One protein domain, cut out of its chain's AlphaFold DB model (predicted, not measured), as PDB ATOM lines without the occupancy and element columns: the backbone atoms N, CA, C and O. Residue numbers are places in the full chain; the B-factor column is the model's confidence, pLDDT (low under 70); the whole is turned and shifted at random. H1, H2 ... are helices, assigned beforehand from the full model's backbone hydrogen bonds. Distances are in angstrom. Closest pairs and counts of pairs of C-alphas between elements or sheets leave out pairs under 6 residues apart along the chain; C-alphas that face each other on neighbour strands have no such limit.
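This is residues 374 to 441 of the 444 residues of the protein "Type III restriction enzyme, res subunit" of Methanosphaera cuniculi (UniProt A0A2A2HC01). With little regular structure, this is a loose string of parts: loops and the short H1 at one end, H2, the longest helix, in the middle, and H3 at the far end. The printed part has 68 residues, with H1, H2 and H3 in that order and no named strand; the class is all helix, with only 25 residues in named elements. The radius of gyration of the C-alphas is 14.7 A, and the spans are 44 by 29 by 23 A, only just elongated.

Look first at H1, residues 392 to 395, and H2, residues 407 to 418: they are close but not clearly touching, the closest C-alphas, those of Phe 395 and Ile 410, being 7.4 A apart. H3, residues 433 to 441, is apart from both. In H2 every O i to N i+4 pair is within hydrogen-bond range, in H3 3 of 5; H1 is too short for one.

Find C-alpha 392 at (-5.948, -17.508, -15.751), where H1 begins its 4.7 A. H2 runs 16.0 A from C-alpha 407, and H3 13.5 A to C-alpha 441 at (9.100, 10.165, -6.438).

The printed part has no cut, and both links are long. Residues 419 to 441 are among those with pLDDT under 70.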
ATOM      1  N   THR A 374       4.943 -18.490 -15.295       68.56
ATOM      2  CA  THR A 374       5.204 -19.919 -15.513       68.56
ATOM      3  C   THR A 374       6.420 -20.421 -14.737       68.56
ATOM      4  O   THR A 374       6.425 -21.565 -14.280       68.56
ATOM      5  N   GLU A 375       7.425 -19.572 -14.517       67.25
ATOM      6  CA  GLU A 375       8.571 -19.915 -13.668       67.25
ATOM      7  C   GLU A 375       8.225 -19.845 -12.175       67.25
ATOM      8  O   GLU A 375       8.716 -20.651 -11.374       67.25
ATOM      9  N   MET A 376       7.337 -18.913 -11.813       67.62
ATOM     10  CA  MET A 376       6.891 -18.677 -10.438       67.62
ATOM     11  C   MET A 376       5.889 -19.734  -9.951       67.62
ATOM     12  O   MET A 376       5.946 -20.166  -8.800       67.62
ATOM     13  N   ILE A 377       4.988 -20.187 -10.826       71.50
ATOM     14  CA  ILE A 377       3.934 -21.161 -10.529       71.50
ATOM     15  C   ILE A 377       4.184 -22.406 -11.380       71.50
ATOM     16  O   ILE A 377       3.674 -22.555 -12.489       71.50
ATOM     17  N   LYS A 378       4.977 -23.336 -10.839       69.25
ATOM     18  CA  LYS A 378       5.373 -24.579 -11.521       69.25
ATOM     19  C   LYS A 378       4.236 -25.605 -11.546       69.25
ATOM     20  O   LYS A 378       4.291 -26.618 -10.849       69.25
ATOM     21  N   ASN A 379       3.201 -25.344 -12.339       76.50
ATOM     22  CA  ASN A 379       2.123 -26.292 -12.589       76.50
ATOM     23  C   ASN A 379       1.686 -26.244 -14.058       76.50
ATOM     24  O   ASN A 379       1.124 -25.258 -14.530       76.50
ATOM     25  N   ASN A 380       1.902 -27.355 -14.764       77.38
ATOM     26  CA  ASN A 380       1.574 -27.487 -16.183       77.38
ATOM     27  C   ASN A 380       0.067 -27.397 -16.469       77.38
ATOM     28  O   ASN A 380      -0.303 -27.182 -17.616       77.38
ATOM     29  N   ALA A 381      -0.798 -27.546 -15.457       78.12
ATOM     30  CA  ALA A 381      -2.240 -27.352 -15.614       78.12
ATOM     31  C   ALA A 381      -2.605 -25.911 -16.012       78.12
ATOM     32  O   ALA A 381      -3.663 -25.696 -16.590       78.12
ATOM     33  N   PHE A 382      -1.737 -24.934 -15.728       80.31
ATOM     34  CA  PHE A 382      -1.967 -23.522 -16.046       80.31
ATOM     35  C   PHE A 382      -1.274 -23.078 -17.329       80.31
ATOM     36  O   PHE A 382      -1.261 -21.889 -17.623       80.31
ATOM     37  N   ILE A 383      -0.671 -23.997 -18.080       74.44
ATOM     38  CA  ILE A 383      -0.064 -23.675 -19.368       74.44
ATOM     39  C   ILE A 383      -1.090 -24.019 -20.434       74.44
ATOM     40  O   ILE A 383      -1.474 -25.178 -20.593       74.44
ATOM     41  N   ASP A 384      -1.541 -22.999 -21.149       67.94
ATOM     42  CA  ASP A 384      -2.407 -23.194 -22.296       67.94
ATOM     43  C   ASP A 384      -1.685 -24.029 -23.368       67.94
ATOM     44  O   ASP A 384      -0.516 -23.797 -23.694       67.94
ATOM     45  N   ILE A 385      -2.376 -25.040 -23.894       64.06
ATOM     46  CA  ILE A 385      -1.800 -26.022 -24.817       64.06
ATOM     47  C   ILE A 385      -1.498 -25.383 -26.182       64.06
ATOM     48  O   ILE A 385      -0.559 -25.817 -26.853       64.06
ATOM     49  N   GLU A 386      -2.257 -24.364 -26.590       56.19
ATOM     50  CA  GLU A 386      -2.141 -23.754 -27.918       56.19
ATOM     51  C   GLU A 386      -1.063 -22.672 -27.965       56.19
ATOM     52  O   GLU A 386      -0.230 -22.678 -28.872       56.19
ATOM     53  N   ASN A 387      -1.030 -21.767 -26.986       60.69
ATOM     54  CA  ASN A 387      -0.147 -20.593 -27.031       60.69
ATOM     55  C   ASN A 387       0.935 -20.568 -25.936       60.69
ATOM     56  O   ASN A 387       1.687 -19.599 -25.849       60.69
ATOM     57  N   LYS A 388       1.032 -21.620 -25.105       67.00
ATOM     58  CA  LYS A 388       1.970 -21.729 -23.970       67.00
ATOM     59  C   LYS A 388       1.888 -20.572 -22.962       67.00
ATOM     60  O   LYS A 388       2.814 -20.381 -22.176       67.00
ATOM     61  N   SER A 389       0.801 -19.803 -22.973       69.06
ATOM     62  CA  SER A 389       0.584 -18.703 -22.036       69.06
ATOM     63  C   SER A 389      -0.011 -19.202 -20.718       69.06
ATOM     64  O   SER A 389      -0.510 -20.327 -20.620       69.06
ATOM     65  N   PHE A 390       0.049 -18.357 -19.687       79.19
ATOM     66  CA  PHE A 390      -0.554 -18.656 -18.394       79.19
ATOM     67  C   PHE A 390      -2.087 -18.556 -18.473       79.19
ATOM     68  O   PHE A 390      -2.647 -17.484 -18.709       79.19
ATOM     69  N   ASN A 391      -2.782 -19.667 -18.247       83.50
ATOM     70  CA  ASN A 391      -4.230 -19.766 -18.336       83.50
ATOM     71  C   ASN A 391      -4.897 -19.340 -17.017       83.50
ATOM     72  O   ASN A 391      -5.130 -20.148 -16.114       83.50
ATOM     73  N   PHE A 392      -5.250 -18.054 -16.920       85.19
ATOM     74  CA  PHE A 392      -5.948 -17.508 -15.751       85.19
ATOM     75  C   PHE A 392      -7.344 -18.104 -15.527       85.19
ATOM     76  O   PHE A 392      -7.795 -18.168 -14.385       85.19
ATOM     77  N   ALA A 393      -8.037 -18.537 -16.585       85.81
ATOM     78  CA  ALA A 393      -9.368 -19.127 -16.452       85.81
ATOM     79  C   ALA A 393      -9.307 -20.478 -15.726       85.81
ATOM     80  O   ALA A 393     -10.128 -20.734 -14.847       85.81
ATOM     81  N   GLU A 394      -8.304 -21.300 -16.040       89.00
ATOM     82  CA  GLU A 394      -8.047 -22.547 -15.322       89.00
ATOM     83  C   GLU A 394      -7.506 -22.273 -13.916       89.00
ATOM     84  O   GLU A 394      -7.986 -22.864 -12.950       89.00
ATOM     85  N   PHE A 395      -6.577 -21.323 -13.774       90.06
ATOM     86  CA  PHE A 395      -6.011 -20.940 -12.477       90.06
ATOM     87  C   PHE A 395      -7.084 -20.511 -11.463       90.06
ATOM     88  O   PHE A 395      -7.046 -20.927 -10.308       90.06
ATOM     89  N   PHE A 396      -8.081 -19.734 -11.900       93.12
ATOM     90  CA  PHE A 396      -9.205 -19.282 -11.073       93.12
ATOM     91  C   PHE A 396     -10.457 -20.169 -11.188       93.12
ATOM     92  O   PHE A 396     -11.549 -19.743 -10.799       93.12
ATOM     93  N   ARG A 397     -10.335 -21.399 -11.707       93.50
ATOM     94  CA  ARG A 397     -11.485 -22.289 -11.909       93.50
ATOM     95  C   ARG A 397     -12.178 -22.619 -10.588       93.50
ATOM     96  O   ARG A 397     -11.539 -22.944  -9.583       93.50
ATOM     97  N   LEU A 398     -13.508 -22.567 -10.619       94.56
ATOM     98  CA  LEU A 398     -14.372 -22.916  -9.497       94.56
ATOM     99  C   LEU A 398     -14.880 -24.356  -9.613       94.56
ATOM    100  O   LEU A 398     -15.139 -24.845 -10.713       94.56
ATOM    101  N   ASN A 399     -15.058 -25.018  -8.472       92.94
ATOM    102  CA  ASN A 399     -15.822 -26.257  -8.371       92.94
ATOM    103  C   ASN A 399     -17.342 -25.971  -8.327       92.94
ATOM    104  O   ASN A 399     -17.776 -24.815  -8.279       92.94
ATOM    105  N   ASP A 400     -18.164 -27.023  -8.287       94.81
ATOM    106  CA  ASP A 400     -19.631 -26.905  -8.221       94.81
ATOM    107  C   ASP A 400     -20.132 -26.150  -6.971       94.81
ATOM    108  O   ASP A 400     -21.206 -25.546  -6.987       94.81
ATOM    109  N   ASN A 401     -19.330 -26.121  -5.901       94.62
ATOM    110  CA  ASN A 401     -19.611 -25.387  -4.667       94.62
ATOM    111  C   ASN A 401     -19.157 -23.916  -4.718       94.62
ATOM    112  O   ASN A 401     -19.285 -23.208  -3.719       94.62
ATOM    113  N   LYS A 402     -18.675 -23.432  -5.873       93.00
ATOM    114  CA  LYS A 402     -18.110 -22.086  -6.077       93.00
ATOM    115  C   LYS A 402     -16.831 -21.810  -5.275       93.00
ATOM    116  O   LYS A 402     -16.548 -20.660  -4.946       93.00
ATOM    117  N   GLU A 403     -16.045 -22.841  -4.986       94.62
ATOM    118  CA  GLU A 403     -14.733 -22.728  -4.341       94.62
ATOM    119  C   GLU A 403     -13.617 -22.888  -5.378       94.62
ATOM    120  O   GLU A 403     -13.775 -23.623  -6.355       94.62
ATOM    121  N   PHE A 404     -12.479 -22.223  -5.170       95.88
ATOM    122  CA  PHE A 404     -11.338 -22.337  -6.076       95.88
ATOM    123  C   PHE A 404     -10.724 -23.736  -6.027       95.88
ATOM    124  O   PHE A 404     -10.319 -24.211  -4.969       95.88
ATOM    125  N   ILE A 405     -10.581 -24.360  -7.194       93.75
ATOM    126  CA  ILE A 405      -9.932 -25.671  -7.322       93.75
ATOM    127  C   ILE A 405      -8.443 -25.577  -6.958       93.75
ATOM    128  O   ILE A 405      -7.909 -26.477  -6.312       93.75
ATOM    129  N   TYR A 406      -7.796 -24.464  -7.316       92.25
ATOM    130  CA  TYR A 406      -6.366 -24.208  -7.110       92.25
ATOM    131  C   TYR A 406      -6.109 -23.165  -6.015       92.25
ATOM    132  O   TYR A 406      -5.245 -22.298  -6.137       92.25
ATOM    133  N   GLU A 407      -6.880 -23.215  -4.922       91.50
ATOM    134  CA  GLU A 407      -6.789 -22.233  -3.831       91.50
ATOM    135  C   GLU A 407      -5.364 -22.105  -3.261       91.50
ATOM    136  O   GLU A 407      -4.928 -21.010  -2.904       91.50
ATOM    137  N   LYS A 408      -4.612 -23.212  -3.190       88.62
ATOM    138  CA  LYS A 408      -3.237 -23.216  -2.676       88.62
ATOM    139  C   LYS A 408      -2.291 -22.439  -3.593       88.62
ATOM    140  O   LYS A 408      -1.498 -21.638  -3.106       88.62
ATOM    141  N   GLU A 409      -2.371 -22.670  -4.896       87.25
ATOM    142  CA  GLU A 409      -1.564 -21.988  -5.902       87.25
ATOM    143  C   GLU A 409      -1.952 -20.510  -6.013       87.25
ATOM    144  O   GLU A 409      -1.064 -19.666  -6.094       87.25
ATOM    145  N   ILE A 410      -3.245 -20.178  -5.897       88.88
ATOM    146  CA  ILE A 410      -3.723 -18.789  -5.803       88.88
ATOM    147  C   ILE A 410      -3.139 -18.099  -4.568       88.88
ATOM    148  O   ILE A 410      -2.598 -17.003  -4.686       88.88
ATOM    149  N   LYS A 411      -3.191 -18.728  -3.387       87.19
ATOM    150  CA  LYS A 411      -2.585 -18.168  -2.165       87.19
ATOM    151  C   LYS A 411      -1.077 -17.997  -2.309       87.19
ATOM    152  O   LYS A 411      -0.563 -16.953  -1.935       87.19
ATOM    153  N   SER A 412      -0.390 -18.968  -2.911       82.38
ATOM    154  CA  SER A 412       1.044 -18.868  -3.192       82.38
ATOM    155  C   SER A 412       1.364 -17.719  -4.149       82.38
ATOM    156  O   SER A 412       2.343 -17.015  -3.942       82.38
ATOM    157  N   PHE A 413       0.550 -17.512  -5.186       81.25
ATOM    158  CA  PHE A 413       0.690 -16.378  -6.098       81.25
ATOM    159  C   PHE A 413       0.462 -15.047  -5.377       81.25
ATOM    160  O   PHE A 413       1.264 -14.129  -5.520       81.25
ATOM    161  N   LEU A 414      -0.585 -14.960  -4.550       83.00
ATOM    162  CA  LEU A 414      -0.846 -13.785  -3.720       83.00
ATOM    163  C   LEU A 414       0.317 -13.511  -2.761       83.00
ATOM    164  O   LEU A 414       0.742 -12.365  -2.645       83.00
ATOM    165  N   ASP A 415       0.877 -14.540  -2.127       78.06
ATOM    166  CA  ASP A 415       2.070 -14.417  -1.288       78.06
ATOM    167  C   ASP A 415       3.276 -13.903  -2.088       78.06
ATOM    168  O   ASP A 415       3.984 -13.017  -1.615       78.06
ATOM    169  N   ILE A 416       3.492 -14.389  -3.315       75.75
ATOM    170  CA  ILE A 416       4.564 -13.902  -4.199       75.75
ATOM    171  C   ILE A 416       4.406 -12.401  -4.474       75.75
ATOM    172  O   ILE A 416       5.387 -11.669  -4.377       75.75
ATOM    173  N   ILE A 417       3.191 -11.916  -4.747       74.81
ATOM    174  CA  ILE A 417       2.981 -10.504  -5.110       74.81
ATOM    175  C   ILE A 417       2.753  -9.558  -3.916       74.81
ATOM    176  O   ILE A 417       2.786  -8.341  -4.090       74.81
ATOM    177  N   THR A 418       2.515 -10.073  -2.701       72.38
ATOM    178  CA  THR A 418       2.168  -9.237  -1.528       72.38
ATOM    179  C   THR A 418       3.054  -9.421  -0.295       72.38
ATOM    180  O   THR A 418       3.062  -8.547   0.575       72.38
ATOM    181  N   ASN A 419       3.785 -10.533  -0.166       69.62
ATOM    182  CA  ASN A 419       4.446 -10.875   1.091       69.62
ATOM    183  C   ASN A 419       5.859 -10.284   1.183       69.62
ATOM    184  O   ASN A 419       6.794 -10.741   0.533       69.62
ATOM    185  N   ILE A 420       6.007  -9.296   2.064       60.16
ATOM    186  CA  ILE A 420       7.234  -8.515   2.283       60.16
ATOM    187  C   ILE A 420       8.327  -9.329   3.011       60.16
ATOM    188  O   ILE A 420       9.500  -8.980   2.949       60.16
ATOM    189  N   ASN A 421       7.964 -10.420   3.701       57.47
ATOM    190  CA  ASN A 421       8.835 -11.093   4.676       57.47
ATOM    191  C   ASN A 421       9.365 -12.468   4.232       57.47
ATOM    192  O   ASN A 421      10.035 -13.140   5.017       57.47
ATOM    193  N   ASN A 422       9.054 -12.927   3.018       55.25
ATOM    194  CA  ASN A 422       9.481 -14.247   2.551       55.25
ATOM    195  C   ASN A 422      10.776 -14.155   1.727       55.25
ATOM    196  O   ASN A 422      10.808 -13.492   0.698       55.25
ATOM    197  N   ASN A 423      11.809 -14.903   2.130       51.97
ATOM    198  CA  ASN A 423      13.122 -15.039   1.466       51.97
ATOM    199  C   ASN A 423      13.088 -15.782   0.108       51.97
ATOM    200  O   ASN A 423      14.094 -16.355  -0.310       51.97
ATOM    201  N   HIS A 424      11.947 -15.843  -0.576       54.47
ATOM    202  CA  HIS A 424      11.943 -16.307  -1.961       54.47
ATOM    203  C   HIS A 424      12.551 -15.192  -2.827       54.47
ATOM    204  O   HIS A 424      12.180 -14.035  -2.670       54.47
ATOM    205  N   GLU A 425      13.444 -15.531  -3.758       56.19
ATOM    206  CA  GLU A 425      14.107 -14.585  -4.687       56.19
ATOM    207  C   GLU A 425      13.128 -13.760  -5.561       56.19
ATOM    208  O   GLU A 425      13.555 -12.899  -6.321       56.19
ATOM    209  N   TYR A 426      11.817 -14.000  -5.437       54.03
ATOM    210  CA  TYR A 426      10.742 -13.437  -6.256       54.03
ATOM    211  C   TYR A 426       9.596 -12.807  -5.438       54.03
ATOM    212  O   TYR A 426       8.511 -12.612  -5.979       54.03
ATOM    213  N   THR A 427       9.762 -12.541  -4.136       57.34
ATOM    214  CA  THR A 427       8.659 -12.018  -3.306       57.34
ATOM    215  C   THR A 427       8.476 -10.513  -3.392       57.34
ATOM    216  O   THR A 427       9.404  -9.759  -3.671       57.34
ATOM    217  N   ASN A 428       7.247 -10.087  -3.097       60.56
ATOM    218  CA  ASN A 428       6.811  -8.701  -3.040       60.56
ATOM    219  C   ASN A 428       6.866  -7.992  -4.405       60.56
ATOM    220  O   ASN A 428       7.076  -6.792  -4.459       60.56
ATOM    221  N   MET A 429       6.670  -8.703  -5.516       60.50
ATOM    222  CA  MET A 429       6.631  -8.103  -6.856       60.50
ATOM    223  C   MET A 429       5.228  -7.572  -7.197       60.50
ATOM    224  O   MET A 429       4.267  -8.322  -7.041       60.50
ATOM    225  N   PRO A 430       5.048  -6.335  -7.702       56.88
ATOM    226  CA  PRO A 430       6.040  -5.293  -8.009       56.88
ATOM    227  C   PRO A 430       6.317  -4.311  -6.847       56.88
ATOM    228  O   PRO A 430       6.873  -3.240  -7.054       56.88
ATOM    229  N   PHE A 431       5.897  -4.616  -5.620       61.38
ATOM    230  CA  PHE A 431       5.916  -3.703  -4.467       61.38
ATOM    231  C   PHE A 431       7.117  -3.869  -3.517       61.38
ATOM    232  O   PHE A 431       6.983  -3.571  -2.318       61.38
ATOM    233  N   THR A 432       8.270  -4.338  -4.017       64.50
ATOM    234  CA  THR A 432       9.492  -4.523  -3.216       64.50
ATOM    235  C   THR A 432       9.909  -3.191  -2.596       64.50
ATOM    236  O   THR A 432       9.526  -2.126  -3.079       64.50
ATOM    237  N   SER A 433      10.659  -3.215  -1.489       61.38
ATOM    238  CA  SER A 433      11.148  -1.973  -0.872       61.38
ATOM    239  C   SER A 433      11.983  -1.138  -1.848       61.38
ATOM    240  O   SER A 433      11.855   0.079  -1.853       61.38
ATOM    241  N   GLU A 434      12.748  -1.799  -2.719       60.34
ATOM    242  CA  GLU A 434      13.514  -1.171  -3.800       60.34
ATOM    243  C   GLU A 434      12.595  -0.439  -4.794       60.34
ATOM    244  O   GLU A 434      12.792   0.744  -5.050       60.34
ATOM    245  N   TYR A 435      11.507  -1.074  -5.253       60.91
ATOM    246  CA  TYR A 435      10.549  -0.424  -6.158       60.91
ATOM    247  C   TYR A 435       9.686   0.643  -5.471       60.91
ATOM    248  O   TYR A 435       9.302   1.624  -6.102       60.91
ATOM    249  N   ARG A 436       9.363   0.497  -4.179       58.94
ATOM    250  CA  ARG A 436       8.565   1.497  -3.444       58.94
ATOM    251  C   ARG A 436       9.286   2.831  -3.311       58.94
ATOM    252  O   ARG A 436       8.635   3.862  -3.471       58.94
ATOM    253  N   ASP A 437      10.587   2.815  -3.038       57.75
ATOM    254  CA  ASP A 437      11.383   4.040  -2.919       57.75
ATOM    255  C   ASP A 437      11.517   4.756  -4.276       57.75
ATOM    256  O   ASP A 437      11.492   5.987  -4.331       57.75
ATOM    257  N   GLU A 438      11.520   4.011  -5.387       55.53
ATOM    258  CA  GLU A 438      11.440   4.581  -6.739       55.53
ATOM    259  C   GLU A 438      10.045   5.153  -7.063       55.53
ATOM    260  O   GLU A 438       9.933   6.216  -7.679       55.53
ATOM    261  N   ILE A 439       8.968   4.516  -6.585       51.94
ATOM    262  CA  ILE A 439       7.582   4.994  -6.753       51.94
ATOM    263  C   ILE A 439       7.288   6.231  -5.880       51.94
ATOM    264  O   ILE A 439       6.437   7.047  -6.241       51.94
ATOM    265  N   HIS A 440       7.987   6.431  -4.758       47.25
ATOM    266  CA  HIS A 440       7.787   7.592  -3.879       47.25
ATOM    267  C   HIS A 440       8.049   8.941  -4.571       47.25
ATOM    268  O   HIS A 440       7.434   9.941  -4.201       47.25
ATOM    269  N   HIS A 441       8.874   8.970  -5.621       44.53
ATOM    270  CA  HIS A 441       9.100  10.165  -6.438       44.53
ATOM    271  C   HIS A 441       7.945  10.503  -7.408       44.53
ATOM    272  O   HIS A 441       7.979  11.560  -8.031       44.53
TER     273      HIS A 441